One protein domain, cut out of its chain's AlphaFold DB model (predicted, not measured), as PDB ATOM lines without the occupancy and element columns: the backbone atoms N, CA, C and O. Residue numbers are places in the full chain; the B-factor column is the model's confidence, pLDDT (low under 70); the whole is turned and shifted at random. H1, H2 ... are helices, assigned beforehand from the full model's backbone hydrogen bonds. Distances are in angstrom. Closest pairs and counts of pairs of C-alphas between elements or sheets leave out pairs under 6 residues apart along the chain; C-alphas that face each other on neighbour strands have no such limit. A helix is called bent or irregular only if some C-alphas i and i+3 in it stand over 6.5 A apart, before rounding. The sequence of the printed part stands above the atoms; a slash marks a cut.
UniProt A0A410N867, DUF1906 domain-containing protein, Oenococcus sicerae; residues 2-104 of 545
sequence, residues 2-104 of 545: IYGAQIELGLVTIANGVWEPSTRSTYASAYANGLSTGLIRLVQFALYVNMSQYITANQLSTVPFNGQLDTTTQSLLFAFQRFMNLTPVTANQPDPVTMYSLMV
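What this domain is: This is residues 2 to 104 of the 545 residues of the protein "DUF1906 domain-containing protein" of Oenococcus sicerae (UniProt A0A410N867). Five helices crossed at steep angles make an all-helix body, in which the short H5 sits in the middle, packed between H2 and the long, kinked H3. H1 packs on the first part of H3, H4 crosses over H3 further along, and the long link of residues 58 to 70 folds back beside H3 to reach H4. The printed part has 103 residues with five named helices, H1 to H5 in that order along the chain, and no named strand; 62 residues are in the helices. It is compact, with a radius of gyration of the C-alphas of 13.1 A, and only just elongated, with spans of 41 by 27 by 23 A.

How they stand to each other: H1, residues 2 to 8, touches H3, residues 37 to 57, which does so with residues 38 to 42 alone; the closest C-alphas, of Glu 8 and Leu 39, are 5.8 A apart. These two run opposite ways at 36 degrees, only just a steep tilt. H2, residues 21 to 33, is close to H1 but not clearly touching, with the C-alphas of Gln 6 and Thr 23 6.5 A apart. H2 is apart from H3. H3 is the hub, touching three helices, and has a kink of 66 degrees near residue 51. H4, residues 71 to 83, touches residues 44 to 51 of H3 at a steep tilt of 57 degrees, the same way; the closest C-alphas, of Gln 44 and Thr 73, are 7.0 A apart. H5, residues 96 to 103, touches residues 43 to 50 of H3, with the C-alphas of Ala 46 and Leu 102 closest at 5.6 A. H5 also touches H2 at a steep tilt of 62 degrees, opposite ways, with the C-alphas of Ala 28 and Pro 96 closest at 5.9 A. H4 and H5 are close but not clearly touching, about perpendicular at 87 degrees, with the C-alphas of Gln 81 and Thr 98 closest at 6.8 A. H1 and H4 are apart, as are H2 and H4. In H1, H2, H4 and H5 every O i to N i+4 pair is within hydrogen-bond range; in H3 15 of 17 are.

Where its parts are: H1 begins at C-alpha 2, at (-22.659, -40.201, -21.977), and is 9.9 A long. H2 is 18.6 A long. H3 runs 28.5 A from C-alpha 37, at (-34.335, -42.437, -11.773), to C-alpha 57, and is irregular: C-alphas 50 and 53 are 8.1 A apart. H4 is 18.0 A long, and H5 runs 10.4 A to C-alpha 103, at (-18.449, -41.169, -17.493).

The domain as a whole: The two C-alphas farthest apart, of Thr 13 and Gln 59, are 41.5 A apart, while those of Ile 2 and Val 104 are 8.2 A apart. The printed part has no cut. The link from H2 to H3 is tight; those from H1 to H2, H3 to H4 and H4 to H5 are long. The mean pLDDT of the printed part is 94.0, and residues 90 to 91 are under 70.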
ATOM      1  N   ILE A   2     -22.575 -41.677 -21.999       94.88
ATOM      2  CA  ILE A   2     -22.659 -40.201 -21.977       94.88
ATOM      3  C   ILE A   2     -23.875 -39.666 -22.741       94.88
ATOM      4  O   ILE A   2     -24.637 -38.880 -22.194       94.88
ATOM      5  N   TYR A   3     -24.106 -40.155 -23.964       96.19
ATOM      6  CA  TYR A   3     -25.279 -39.766 -24.754       96.19
ATOM      7  C   TYR A   3     -26.590 -39.983 -23.978       96.19
ATOM      8  O   TYR A   3     -27.423 -39.092 -23.898       96.19
ATOM      9  N   GLY A   4     -26.748 -41.141 -23.327       96.50
ATOM     10  CA  GLY A   4     -27.919 -41.429 -22.497       96.50
ATOM     11  C   GLY A   4     -28.051 -40.477 -21.306       96.50
ATOM     12  O   GLY A   4     -29.151 -40.026 -21.010       96.50
ATOM     13  N   ALA A   5     -26.937 -40.105 -20.670       97.00
ATOM     14  CA  ALA A   5     -26.950 -39.124 -19.586       97.00
ATOM     15  C   ALA A   5     -27.379 -37.736 -20.086       97.00
ATOM     16  O   ALA A   5     -28.161 -37.071 -19.417       97.00
ATOM     17  N   GLN A   6     -26.945 -37.322 -21.281       98.00
ATOM     18  CA  GLN A   6     -27.401 -36.075 -21.907       98.00
ATOM     19  C   GLN A   6     -28.915 -36.089 -22.171       98.00
ATOM     20  O   GLN A   6     -29.583 -35.089 -21.910       98.00
ATOM     21  N   ILE A   7     -29.478 -37.220 -22.612       97.56
ATOM     22  CA  ILE A   7     -30.935 -37.371 -22.772       97.56
ATOM     23  C   ILE A   7     -31.664 -37.235 -21.427       97.56
ATOM     24  O   ILE A   7     -32.616 -36.463 -21.333       97.56
ATOM     25  N   GLU A   8     -31.196 -37.920 -20.381       97.12
ATOM     26  CA  GLU A   8     -31.776 -37.835 -19.027       97.12
ATOM     27  C   GLU A   8     -31.662 -36.432 -18.408       97.12
ATOM     28  O   GLU A   8     -32.489 -36.042 -17.588       97.12
ATOM     29  N   LEU A   9     -30.661 -35.653 -18.826       97.50
ATOM     30  CA  LEU A   9     -30.479 -34.248 -18.454       97.50
ATOM     31  C   LEU A   9     -31.333 -33.278 -19.295       97.50
ATOM     32  O   LEU A   9     -31.268 -32.069 -19.076       97.50
ATOM     33  N   GLY A  10     -32.117 -33.772 -20.259       96.50
ATOM     34  CA  GLY A  10     -32.954 -32.944 -21.133       96.50
ATOM     35  C   GLY A  10     -32.198 -32.255 -22.276       96.50
ATOM     36  O   GLY A  10     -32.759 -31.391 -22.946       96.50
ATOM     37  N   LEU A  11     -30.954 -32.651 -22.555       96.62
ATOM     38  CA  LEU A  11     -30.092 -32.066 -23.594       96.62
ATOM     39  C   LEU A  11     -30.310 -32.697 -24.980       96.62
ATOM     40  O   LEU A  11     -29.386 -32.791 -25.785       96.62
ATOM     41  N   VAL A  12     -31.536 -33.137 -25.274       94.38
ATOM     42  CA  VAL A  12     -31.877 -33.970 -26.445       94.38
ATOM     43  C   VAL A  12     -31.402 -33.371 -27.771       94.38
ATOM     44  O   VAL A  12     -30.936 -34.097 -28.643       94.38
ATOM     45  N   THR A  13     -31.482 -32.049 -27.929       95.00
ATOM     46  CA  THR A  13     -31.124 -31.361 -29.179       95.00
ATOM     47  C   THR A  13     -29.620 -31.213 -29.403       95.00
ATOM     48  O   THR A  13     -29.219 -30.864 -30.509       95.00
ATOM     49  N   ILE A  14     -28.799 -31.432 -28.371       94.38
ATOM     50  CA  ILE A  14     -27.336 -31.286 -28.430       94.38
ATOM     51  C   ILE A  14     -26.589 -32.557 -27.998       94.38
ATOM     52  O   ILE A  14     -25.363 -32.560 -27.952       94.38
ATOM     53  N   ALA A  15     -27.309 -33.636 -27.679       95.81
ATOM     54  CA  ALA A  15     -26.712 -34.889 -27.242       95.81
ATOM     55  C   ALA A  15     -25.788 -35.455 -28.332       95.81
ATOM     56  O   ALA A  15     -26.219 -35.758 -29.445       95.81
ATOM     57  N   ASN A  16     -24.509 -35.595 -27.998       94.56
ATOM     58  CA  ASN A  16     -23.427 -35.959 -28.913       94.56
ATOM     59  C   ASN A  16     -22.473 -37.011 -28.323       94.56
ATOM     60  O   ASN A  16     -21.547 -37.449 -28.997       94.56
ATOM     61  N   GLY A  17     -22.695 -37.440 -27.076       93.00
ATOM     62  CA  GLY A  17     -21.827 -38.401 -26.402       93.00
ATOM     63  C   GLY A  17     -20.543 -37.805 -25.821       93.00
ATOM     64  O   GLY A  17     -19.717 -38.573 -25.338       93.00
ATOM     65  N   VAL A  18     -20.390 -36.479 -25.804       92.31
ATOM     66  CA  VAL A  18     -19.222 -35.777 -25.249       92.31
ATOM     67  C   VAL A  18     -19.594 -35.092 -23.932       92.31
ATOM     68  O   VAL A  18     -20.619 -34.422 -23.834       92.31
ATOM     69  N   TRP A  19     -18.757 -35.227 -22.896       92.62
ATOM     70  CA  TRP A  19     -18.986 -34.608 -21.578       92.62
ATOM     71  C   TRP A  19     -18.557 -33.127 -21.539       92.62
ATOM     72  O   TRP A  19     -17.685 -32.702 -20.781       92.62
ATOM     73  N   GLU A  20     -19.155 -32.340 -22.424       90.31
ATOM     74  CA  GLU A  20     -18.818 -30.943 -22.711       90.31
ATOM     75  C   GLU A  20     -19.337 -29.950 -21.636       90.31
ATOM     76  O   GLU A  20     -20.131 -30.336 -20.769       90.31
ATOM     77  N   PRO A  21     -18.942 -28.655 -21.663       93.31
ATOM     78  CA  PRO A  21     -19.354 -27.670 -20.656       93.31
ATOM     79  C   PRO A  21     -20.868 -27.599 -20.395       93.31
ATOM     80  O   PRO A  21     -21.264 -27.490 -19.237       93.31
ATOM     81  N   SER A  22     -21.700 -27.722 -21.439       94.38
ATOM     82  CA  SER A  22     -23.170 -27.722 -21.336       94.38
ATOM     83  C   SER A  22     -23.690 -28.912 -20.513       94.38
ATOM     84  O   SER A  22     -24.575 -28.766 -19.665       94.38
ATOM     85  N   THR A  23     -23.091 -30.090 -20.708       96.44
ATOM     86  CA  THR A  23     -23.415 -31.318 -19.976       96.44
ATOM     87  C   THR A  23     -22.992 -31.171 -18.519       96.44
ATOM     88  O   THR A  23     -23.778 -31.472 -17.620       96.44
ATOM     89  N   ARG A  24     -21.802 -30.604 -18.267       94.56
ATOM     90  CA  ARG A  24     -21.286 -30.348 -16.911       94.56
ATOM     91  C   ARG A  24     -22.169 -29.383 -16.118       94.56
ATOM     92  O   ARG A  24     -22.534 -29.694 -14.985       94.56
ATOM     93  N   SER A  25     -22.552 -28.244 -16.698       95.56
ATOM     94  CA  SER A  25     -23.395 -27.250 -16.012       95.56
ATOM     95  C   SER A  25     -24.810 -27.769 -15.744       95.56
ATOM     96  O   SER A  25     -25.377 -27.529 -14.674       95.56
ATOM     97  N   THR A  26     -25.375 -28.514 -16.697       97.25
ATOM     98  CA  THR A  26     -26.713 -29.105 -16.555       97.25
ATOM     99  C   THR A  26     -26.705 -30.215 -15.509       97.25
ATOM    100  O   THR A  26     -27.595 -30.256 -14.662       97.25
ATOM    101  N   TYR A  27     -25.662 -31.052 -15.485       96.69
ATOM    102  CA  TYR A  27     -25.492 -32.063 -14.445       96.69
ATOM    103  C   TYR A  27     -25.354 -31.446 -13.050       96.69
ATOM    104  O   TYR A  27     -26.025 -31.893 -12.127       96.69
ATOM    105  N   ALA A  28     -24.546 -30.393 -12.890       94.44
ATOM    106  CA  ALA A  28     -24.409 -29.701 -11.606       94.44
ATOM    107  C   ALA A  28     -25.757 -29.156 -11.096       94.44
ATOM    108  O   ALA A  28     -26.071 -29.267  -9.910       94.44
ATOM    109  N   SER A  29     -26.589 -28.639 -12.005       96.19
ATOM    110  CA  SER A  29     -27.947 -28.192 -11.678       96.19
ATOM    111  C   SER A  29     -28.852 -29.365 -11.286       96.19
ATOM    112  O   SER A  29     -29.559 -29.277 -10.285       96.19
ATOM    113  N   ALA A  30     -28.815 -30.479 -12.024       96.12
ATOM    114  CA  ALA A  30     -29.580 -31.680 -11.687       96.12
ATOM    115  C   ALA A  30     -29.162 -32.260 -10.324       96.12
ATOM    116  O   ALA A  30     -30.016 -32.594  -9.509       96.12
ATOM    117  N   TYR A  31     -27.861 -32.307 -10.033       94.69
ATOM    118  CA  TYR A  31     -27.331 -32.757  -8.747       94.69
ATOM    119  C   TYR A  31     -27.884 -31.934  -7.574       94.69
ATOM    120  O   TYR A  31     -28.333 -32.507  -6.583       94.69
ATOM    121  N   ALA A  32     -27.944 -30.605  -7.710       93.44
ATOM    122  CA  ALA A  32     -28.484 -29.721  -6.675       93.44
ATOM    123  C   ALA A  32     -30.010 -29.845  -6.473       93.44
ATOM    124  O   ALA A  32     -30.506 -29.543  -5.390       93.44
ATOM    125  N   ASN A  33     -30.755 -30.272  -7.499       94.56
ATOM    126  CA  ASN A  33     -32.224 -30.325  -7.484       94.56
ATOM    127  C   ASN A  33     -32.799 -31.752  -7.367       94.56
ATOM    128  O   ASN A  33     -34.013 -31.914  -7.257       94.56
ATOM    129  N   GLY A  34     -31.939 -32.772  -7.364       92.94
ATOM    130  CA  GLY A  34     -32.314 -34.184  -7.348       92.94
ATOM    131  C   GLY A  34     -32.160 -34.848  -8.720       92.94
ATOM    132  O   GLY A  34     -32.615 -34.340  -9.744       92.94
ATOM    133  N   LEU A  35     -31.522 -36.020  -8.730       95.62
ATOM    134  CA  LEU A  35     -31.274 -36.797  -9.946       95.62
ATOM    135  C   LEU A  35     -32.503 -37.631 -10.338       95.62
ATOM    136  O   LEU A  35     -33.184 -38.190  -9.477       95.62
ATOM    137  N   SER A  36     -32.759 -37.761 -11.644       96.50
ATOM    138  CA  SER A  36     -33.816 -38.641 -12.154       96.50
ATOM    139  C   SER A  36     -33.481 -40.119 -11.910       96.50
ATOM    140  O   SER A  36     -32.313 -40.515 -11.868       96.50
ATOM    141  N   THR A  37     -34.508 -40.973 -11.839       97.56
ATOM    142  CA  THR A  37     -34.335 -42.437 -11.773       97.56
ATOM    143  C   THR A  37     -33.483 -42.968 -12.931       97.56
ATOM    144  O   THR A  37     -32.664 -43.865 -12.735       97.56
ATOM    145  N   GLY A  38     -33.658 -42.431 -14.145       97.81
ATOM    146  CA  GLY A  38     -32.889 -42.847 -15.321       97.81
ATOM    147  C   GLY A  38     -31.414 -42.458 -15.218       97.81
ATOM    148  O   GLY A  38     -30.540 -43.292 -15.460       97.81
ATOM    149  N   LEU A  39     -31.121 -41.247 -14.739       97.56
ATOM    150  CA  LEU A  39     -29.754 -40.792 -14.503       97.56
ATOM    151  C   LEU A  39     -29.057 -41.614 -13.406       97.56
ATOM    152  O   LEU A  39     -27.895 -41.985 -13.563       97.56
ATOM    153  N   ILE A  40     -29.775 -41.987 -12.340       98.06
ATOM    154  CA  ILE A  40     -29.236 -42.865 -11.289       98.06
ATOM    155  C   ILE A  40     -28.953 -44.277 -11.828       98.06
ATOM    156  O   ILE A  40     -27.929 -44.865 -11.481       98.06
ATOM    157  N   ARG A  41     -29.789 -44.824 -12.723       98.12
ATOM    158  CA  ARG A  41     -29.481 -46.110 -13.385       98.12
ATOM    159  C   ARG A  41     -28.203 -46.037 -14.214       98.12
ATOM    160  O   ARG A  41     -27.442 -47.001 -14.230       98.12
ATOM    161  N   LEU A  42     -27.945 -44.910 -14.877       97.88
ATOM    162  CA  LEU A  42     -26.698 -44.703 -15.616       97.88
ATOM    163  C   LEU A  42     -25.487 -44.597 -14.684       97.88
ATOM    164  O   LEU A  42     -24.442 -45.148 -15.011       97.88
ATOM    165  N   VAL A  43     -25.630 -43.970 -13.512       97.44
ATOM    166  CA  VAL A  43     -24.593 -43.984 -12.461       97.44
ATOM    167  C   VAL A  43     -24.307 -45.415 -12.002       97.44
ATOM    168  O   VAL A  43     -23.153 -45.828 -11.956       97.44
ATOM    169  N   GLN A  44     -25.348 -46.200 -11.719       97.94
ATOM    170  CA  GLN A  44     -25.219 -47.612 -11.347       97.94
ATOM    171  C   GLN A  44     -24.512 -48.417 -12.449       97.94
ATOM    172  O   GLN A  44     -23.567 -49.153 -12.173       97.94
ATOM    173  N   PHE A  45     -24.891 -48.223 -13.712       97.00
ATOM    174  CA  PHE A  45     -24.211 -48.862 -14.838       97.00
ATOM    175  C   PHE A  45     -22.744 -48.443 -14.965       97.00
ATOM    176  O   PHE A  45     -21.884 -49.295 -15.182       97.00
ATOM    177  N   ALA A  46     -22.431 -47.165 -14.752       96.31
ATOM    178  CA  ALA A  46     -21.055 -46.692 -14.747       96.31
ATOM    179  C   ALA A  46     -20.232 -47.322 -13.613       96.31
ATOM    180  O   ALA A  46     -19.090 -47.708 -13.850       96.31
ATOM    181  N   LEU A  47     -20.803 -47.490 -12.414       96.38
ATOM    182  CA  LEU A  47     -20.152 -48.202 -11.307       96.38
ATOM    183  C   LEU A  47     -19.869 -49.661 -11.673       96.38
ATOM    184  O   LEU A  47     -18.773 -50.149 -11.427       96.38
ATOM    185  N   TYR A  48     -20.824 -50.348 -12.303       95.31
ATOM    186  CA  TYR A  48     -20.619 -51.723 -12.761       95.31
ATOM    187  C   TYR A  48     -19.430 -51.825 -13.725       95.31
ATOM    188  O   TYR A  48     -18.541 -52.651 -13.525       95.31
ATOM    189  N   VAL A  49     -19.374 -50.950 -14.731       93.12
ATOM    190  CA  VAL A  49     -18.296 -50.942 -15.729       93.12
ATOM    191  C   VAL A  49     -16.945 -50.587 -15.098       93.12
ATOM    192  O   VAL A  49     -15.967 -51.301 -15.302       93.12
ATOM    193  N   ASN A  50     -16.893 -49.519 -14.296       93.12
ATOM    194  CA  ASN A  50     -15.643 -48.994 -13.741       93.12
ATOM    195  C   ASN A  50     -15.125 -49.767 -12.519       93.12
ATOM    196  O   ASN A  50     -13.972 -49.573 -12.150       93.12
ATOM    197  N   MET A  51     -15.959 -50.579 -11.859       92.94
ATOM    198  CA  MET A  51     -15.603 -51.223 -10.590       92.94
ATOM    199  C   MET A  51     -15.846 -52.727 -10.543       92.94
ATOM    200  O   MET A  51     -15.628 -53.314  -9.489       92.94
ATOM    201  N   SER A  52     -16.303 -53.380 -11.613       90.25
ATOM    202  CA  SER A  52     -16.602 -54.826 -11.594       90.25
ATOM    203  C   SER A  52     -15.470 -55.671 -10.989       90.25
ATOM    204  O   SER A  52     -15.718 -56.515 -10.122       90.25
ATOM    205  N   GLN A  53     -14.221 -55.393 -11.377       90.69
ATOM    206  CA  GLN A  53     -13.040 -56.061 -10.827       90.69
ATOM    207  C   GLN A  53     -12.825 -55.720  -9.346       90.69
ATOM    208  O   GLN A  53     -12.632 -56.621  -8.534       90.69
ATOM    209  N   TYR A  54     -12.925 -54.440  -8.974       94.25
ATOM    210  CA  TYR A  54     -12.746 -53.985  -7.593       94.25
ATOM    211  C   TYR A  54     -13.814 -54.549  -6.647       94.25
ATOM    212  O   TYR A  54     -13.488 -55.017  -5.557       94.25
ATOM    213  N   ILE A  55     -15.078 -54.555  -7.077       95.19
ATOM    214  CA  ILE A  55     -16.214 -55.145  -6.360       95.19
ATOM    215  C   ILE A  55     -15.951 -56.627  -6.099       95.19
ATOM    216  O   ILE A  55     -16.117 -57.081  -4.970       95.19
ATOM    217  N   THR A  56     -15.501 -57.361  -7.118       93.94
ATOM    218  CA  THR A  56     -15.203 -58.794  -6.999       93.94
ATOM    219  C   THR A  56     -14.025 -59.041  -6.056       93.94
ATOM    220  O   THR A  56     -14.153 -59.822  -5.114       93.94
ATOM    221  N   ALA A  57     -12.906 -58.338  -6.255       94.19
ATOM    222  CA  ALA A  57     -11.692 -58.502  -5.455       94.19
ATOM    223  C   ALA A  57     -11.908 -58.181  -3.966       94.19
ATOM    224  O   ALA A  57     -11.319 -58.827  -3.102       94.19
ATOM    225  N   ASN A  58     -12.792 -57.225  -3.662       95.88
ATOM    226  CA  ASN A  58     -13.096 -56.794  -2.295       95.88
ATOM    227  C   ASN A  58     -14.406 -57.380  -1.741       95.88
ATOM    228  O   ASN A  58     -14.838 -56.978  -0.662       95.88
ATOM    229  N   GLN A  59     -15.043 -58.317  -2.457       96.69
ATOM    230  CA  GLN A  59     -16.283 -58.992  -2.042       96.69
ATOM    231  C   GLN A  59     -17.410 -58.012  -1.660       96.69
ATOM    232  O   GLN A  59     -18.150 -58.217  -0.695       96.69
ATOM    233  N   LEU A  60     -17.536 -56.920  -2.419       95.94
ATOM    234  CA  LEU A  60     -18.577 -55.918  -2.203       95.94
ATOM    235  C   LEU A  60     -19.924 -56.388  -2.769       95.94
ATOM    236  O   LEU A  60     -20.007 -57.292  -3.600       95.94
ATOM    237  N   SER A  61     -21.006 -55.738  -2.333       96.12
ATOM    238  CA  SER A  61     -22.340 -55.978  -2.892       96.12
ATOM    239  C   SER A  61     -22.399 -55.617  -4.377       96.12
ATOM    240  O   SER A  61     -21.784 -54.648  -4.821       96.12
ATOM    241  N   THR A  62     -23.181 -56.377  -5.142       95.62
ATOM    242  CA  THR A  62     -23.397 -56.103  -6.565       95.62
ATOM    243  C   THR A  62     -24.206 -54.822  -6.771       95.62
ATOM    244  O   THR A  62     -24.980 -54.387  -5.915       95.62
ATOM    245  N   VAL A  63     -24.028 -54.207  -7.940       97.19
ATOM    246  CA  VAL A  63     -24.763 -53.001  -8.331       97.19
ATOM    247  C   VAL A  63     -26.266 -53.321  -8.468       97.19
ATOM    248  O   VAL A  63     -26.609 -54.266  -9.178       97.19
ATOM    249  N   PRO A  64     -27.180 -52.543  -7.850       96.75
ATOM    250  CA  PRO A  64     -28.599 -52.912  -7.779       96.75
ATOM    251  C   PRO A  64     -29.448 -52.538  -9.010       96.75
ATOM    252  O   PRO A  64     -30.554 -53.052  -9.149       96.75
ATOM    253  N   PHE A  65     -28.985 -51.637  -9.889       97.44
ATOM    254  CA  PHE A  65     -29.673 -51.195 -11.127       97.44
ATOM    255  C   PHE A  65     -31.135 -50.710 -10.972       97.44
ATOM    256  O   PHE A  65     -31.886 -50.585 -11.943       97.44
ATOM    257  N   ASN A  66     -31.566 -50.402  -9.750       97.69
ATOM    258  CA  ASN A  66     -32.941 -50.018  -9.428       97.69
ATOM    259  C   ASN A  66     -33.248 -48.532  -9.704       97.69
ATOM    260  O   ASN A  66     -34.414 -48.133  -9.661       97.69
ATOM    261  N   GLY A  67     -32.237 -47.719 -10.032       97.94
ATOM    262  CA  GLY A  67     -32.379 -46.274 -10.224       97.94
ATOM    263  C   GLY A  67     -32.598 -45.490  -8.933       97.94
ATOM    264  O   GLY A  67     -33.144 -44.394  -8.982       97.94
ATOM    265  N   GLN A  68     -32.213 -46.055  -7.789       97.44
ATOM    266  CA  GLN A  68     -32.297 -45.418  -6.478       97.44
ATOM    267  C   GLN A  68     -30.896 -45.179  -5.914       97.44
ATOM    268  O   GLN A  68     -30.022 -46.037  -6.012       97.44
ATOM    269  N   LEU A  69     -30.689 -44.028  -5.272       94.88
ATOM    270  CA  LEU A  69     -29.492 -43.753  -4.471       94.88
ATOM    271  C   LEU A  69     -29.640 -44.400  -3.090       94.88
ATOM    272  O   LEU A  69     -29.628 -43.725  -2.064       94.88
ATOM    273  N   ASP A  70     -29.852 -45.713  -3.071       95.62
ATOM    274  CA  ASP A  70     -29.967 -46.505  -1.851       95.62
ATOM    275  C   ASP A  70     -28.613 -46.686  -1.144       95.62
ATOM    276  O   ASP A  70     -27.560 -46.289  -1.646       95.62
ATOM    277  N   THR A  71     -28.632 -47.294   0.044       95.94
ATOM    278  CA  THR A  71     -27.422 -47.528   0.846       95.94
ATOM    279  C   THR A  71     -26.349 -48.298   0.074       95.94
ATOM    280  O   THR A  71     -25.167 -47.979   0.206       95.94
ATOM    281  N   THR A  72     -26.733 -49.266  -0.762       96.88
ATOM    282  CA  THR A  72     -25.792 -50.031  -1.593       96.88
ATOM    283  C   THR A  72     -25.128 -49.137  -2.637       96.88
ATOM    284  O   THR A  72     -23.902 -49.115  -2.732       96.88
ATOM    285  N   THR A  73     -25.909 -48.347  -3.376       97.19
ATOM    286  CA  THR A  73     -25.395 -47.422  -4.399       97.19
ATOM    287  C   THR A  73     -24.491 -46.358  -3.780       97.19
ATOM    288  O   THR A  73     -23.406 -46.107  -4.298       97.19
ATOM    289  N   GLN A  74     -24.880 -45.783  -2.638       96.50
ATOM    290  CA  GLN A  74     -24.056 -44.815  -1.903       96.50
ATOM    291  C   GLN A  74     -22.740 -45.433  -1.407       96.50
ATOM    292  O   GLN A  74     -21.689 -44.804  -1.502       96.50
ATOM    293  N   SER A  75     -22.773 -46.677  -0.921       95.69
ATOM    294  CA  SER A  75     -21.565 -47.382  -0.468       95.69
ATOM    295  C   SER A  75     -20.610 -47.683  -1.626       95.69
ATOM    296  O   SER A  75     -19.399 -47.543  -1.474       95.69
ATOM    297  N   LEU A  76     -21.141 -48.046  -2.797       96.88
ATOM    298  CA  LEU A  76     -20.338 -48.256  -4.004       96.88
ATOM    299  C   LEU A  76     -19.762 -46.945  -4.552       96.88
ATOM    300  O   LEU A  76     -18.611 -46.930  -4.974       96.88
ATOM    301  N   LEU A  77     -20.508 -45.837  -4.491       96.75
ATOM    302  CA  LEU A  77     -19.987 -44.505  -4.826       96.75
ATOM    303  C   LEU A  77     -18.843 -44.100  -3.899       96.75
ATOM    304  O   LEU A  77     -17.804 -43.655  -4.375       96.75
ATOM    305  N   PHE A  78     -18.993 -44.323  -2.594       94.88
ATOM    306  CA  PHE A  78     -17.913 -44.092  -1.637       94.88
ATOM    307  C   PHE A  78     -16.680 -44.954  -1.947       94.88
ATOM    308  O   PHE A  78     -15.556 -44.452  -1.968       94.88
ATOM    309  N   ALA A  79     -16.879 -46.242  -2.242       95.25
ATOM    310  CA  ALA A  79     -15.793 -47.136  -2.630       95.25
ATOM    311  C   ALA A  79     -15.107 -46.680  -3.930       95.25
ATOM    312  O   ALA A  79     -13.883 -46.707  -3.999       95.25
ATOM    313  N   PHE A  80     -15.863 -46.203  -4.924       95.62
ATOM    314  CA  PHE A  80     -15.319 -45.642  -6.163       95.62
ATOM    315  C   PHE A  80     -14.438 -44.422  -5.895       95.62
ATOM    316  O   PHE A  80     -13.300 -44.364  -6.353       95.62
ATOM    317  N   GLN A  81     -14.958 -43.462  -5.130       94.19
ATOM    318  CA  GLN A  81     -14.259 -42.221  -4.801       94.19
ATOM    319  C   GLN A  81     -12.935 -42.500  -4.087       94.19
ATOM    320  O   GLN A  81     -11.919 -41.895  -4.426       94.19
ATOM    321  N   ARG A  82     -12.937 -43.461  -3.152       92.81
ATOM    322  CA  ARG A  82     -11.722 -43.926  -2.476       92.81
ATOM    323  C   ARG A  82     -10.774 -44.662  -3.409       92.81
ATOM    324  O   ARG A  82      -9.584 -44.406  -3.364       92.81
ATOM    325  N   PHE A  83     -11.283 -45.572  -4.235       94.25
ATOM    326  CA  PHE A  83     -10.448 -46.355  -5.141       94.25
ATOM    327  C   PHE A  83      -9.746 -45.488  -6.189       94.25
ATOM    328  O   PHE A  83      -8.627 -45.803  -6.564       94.25
ATOM    329  N   MET A  84     -10.380 -44.399  -6.629       93.19
ATOM    330  CA  MET A  84      -9.829 -43.459  -7.609       93.19
ATOM    331  C   MET A  84      -9.104 -42.256  -6.972       93.19
ATOM    332  O   MET A  84      -8.742 -41.332  -7.697       93.19
ATOM    333  N   ASN A  85      -8.944 -42.212  -5.640       92.56
ATOM    334  CA  ASN A  85      -8.407 -41.060  -4.891       92.56
ATOM    335  C   ASN A  85      -8.999 -39.701  -5.323       92.56
ATOM    336  O   ASN A  85      -8.299 -38.695  -5.457       92.56
ATOM    337  N   LEU A  86     -10.313 -39.652  -5.563       90.56
ATOM    338  CA  LEU A  86     -10.959 -38.427  -6.033       90.56
ATOM    339  C   LEU A  86     -10.917 -37.355  -4.947       90.56
ATOM    340  O   LEU A  86     -11.471 -37.545  -3.869       90.56
ATOM    341  N   THR A  87     -10.312 -36.211  -5.256       83.00
ATOM    342  CA  THR A  87     -10.274 -35.059  -4.352       83.00
ATOM    343  C   THR A  87     -10.487 -33.765  -5.147       83.00
ATOM    344  O   THR A  87      -9.824 -33.579  -6.170       83.00
ATOM    345  N   PRO A  88     -11.393 -32.865  -4.716       75.75
ATOM    346  CA  PRO A  88     -12.315 -32.997  -3.583       75.75
ATOM    347  C   PRO A  88     -13.493 -33.948  -3.875       75.75
ATOM    348  O   PRO A  88     -14.008 -33.979  -4.990       75.75
ATOM    349  N   VAL A  89     -13.968 -34.652  -2.844       76.81
ATOM    350  CA  VAL A  89     -15.276 -35.334  -2.814       76.81
ATOM    351  C   VAL A  89     -15.976 -34.990  -1.508       76.81
ATOM    352  O   VAL A  89     -15.364 -35.016  -0.441       76.81
ATOM    353  N   THR A  90     -17.251 -34.605  -1.586       63.22
ATOM    354  CA  THR A  90     -17.991 -34.067  -0.422       63.22
ATOM    355  C   THR A  90     -19.152 -34.944   0.040       63.22
ATOM    356  O   THR A  90     -19.679 -34.725   1.130       63.22
ATOM    357  N   ALA A  91     -19.538 -35.963  -0.731       67.44
ATOM    358  CA  ALA A  91     -20.643 -36.848  -0.379       67.44
ATOM    359  C   ALA A  91     -20.497 -38.233  -1.024       67.44
ATOM    360  O   ALA A  91     -19.967 -38.340  -2.127       67.44
ATOM    361  N   ASN A  92     -21.072 -39.265  -0.387       80.19
ATOM    362  CA  ASN A  92     -21.259 -40.635  -0.913       80.19
ATOM    363  C   ASN A  92     -22.286 -40.670  -2.072       80.19
ATOM    364  O   ASN A  92     -23.218 -41.474  -2.099       80.19
ATOM    365  N   GLN A  93     -22.189 -39.698  -2.966       91.31
ATOM    366  CA  GLN A  93     -23.136 -39.326  -4.001       91.31
ATOM    367  C   GLN A  93     -22.347 -39.095  -5.290       91.31
ATOM    368  O   GLN A  93     -21.158 -38.778  -5.226       91.31
ATOM    369  N   PRO A  94     -22.979 -39.207  -6.464       94.19
ATOM    370  CA  PRO A  94     -22.314 -38.881  -7.712       94.19
ATOM    371  C   PRO A  94     -22.258 -37.351  -7.839       94.19
ATOM    372  O   PRO A  94     -23.042 -36.744  -8.552       94.19
ATOM    373  N   ASP A  95     -21.384 -36.691  -7.083       93.44
ATOM    374  CA  ASP A  95     -21.123 -35.264  -7.287       93.44
ATOM    375  C   ASP A  95     -20.535 -35.021  -8.697       93.44
ATOM    376  O   ASP A  95     -20.167 -35.977  -9.391       93.44
ATOM    377  N   PRO A  96     -20.458 -33.773  -9.192       92.88
ATOM    378  CA  PRO A  96     -19.988 -33.517 -10.554       92.88
ATOM    379  C   PRO A  96     -18.604 -34.105 -10.877       92.88
ATOM    380  O   PRO A  96     -18.390 -34.546 -12.005       92.88
ATOM    381  N   VAL A  97     -17.690 -34.163  -9.901       92.38
ATOM    382  CA  VAL A  97     -16.354 -34.765 -10.065       92.38
ATOM    383  C   VAL A  97     -16.460 -36.285 -10.200       92.38
ATOM    384  O   VAL A  97     -15.870 -36.878 -11.111       92.38
ATOM    385  N   THR A  98     -17.250 -36.909  -9.330       93.94
ATOM    386  CA  THR A  98     -17.517 -38.351  -9.321       93.94
ATOM    387  C   THR A  98     -18.212 -38.780 -10.609       93.94
ATOM    388  O   THR A  98     -17.775 -39.725 -11.260       93.94
ATOM    389  N   MET A  99     -19.250 -38.054 -11.029       94.50
ATOM    390  CA  MET A  99     -19.979 -38.335 -12.263       94.50
ATOM    391  C   MET A  99     -19.078 -38.238 -13.489       94.50
ATOM    392  O   MET A  99     -19.128 -39.109 -14.353       94.50
ATOM    393  N   TYR A 100     -18.237 -37.206 -13.570       93.69
ATOM    394  CA  TYR A 100     -17.317 -37.069 -14.694       93.69
ATOM    395  C   TYR A 100     -16.341 -38.256 -14.734       93.69
ATOM    396  O   TYR A 100     -16.200 -38.893 -15.773       93.69
ATOM    397  N   SER A 101     -15.765 -38.627 -13.587       93.44
ATOM    398  CA  SER A 101     -14.829 -39.761 -13.468       93.44
ATOM    399  C   SER A 101     -15.475 -41.121 -13.765       93.44
ATOM    400  O   SER A 101     -14.799 -42.046 -14.202       93.44
ATOM    401  N   LEU A 102     -16.789 -41.250 -13.561       94.50
ATOM    402  CA  LEU A 102     -17.565 -42.426 -13.964       94.50
ATOM    403  C   LEU A 102     -17.836 -42.470 -15.477       94.50
ATOM    404  O   LEU A 102     -17.958 -43.553 -16.053       94.50
ATOM    405  N   MET A 103     -17.987 -41.303 -16.109       94.25
ATOM    406  CA  MET A 103     -18.449 -41.169 -17.493       94.25
ATOM    407  C   MET A 103     -17.317 -41.104 -18.517       94.25
ATOM    408  O   MET A 103     -17.512 -41.546 -19.649       94.25
ATOM    409  N   VAL A 104     -16.164 -40.556 -18.134       94.25
ATOM    410  CA  VAL A 104     -14.999 -40.347 -19.000       94.25
ATOM    411  C   VAL A 104     -13.751 -40.819 -18.263       94.25
ATOM    412  O   VAL A 104     -13.600 -40.527 -17.080       94.25
TER     413      VAL A 104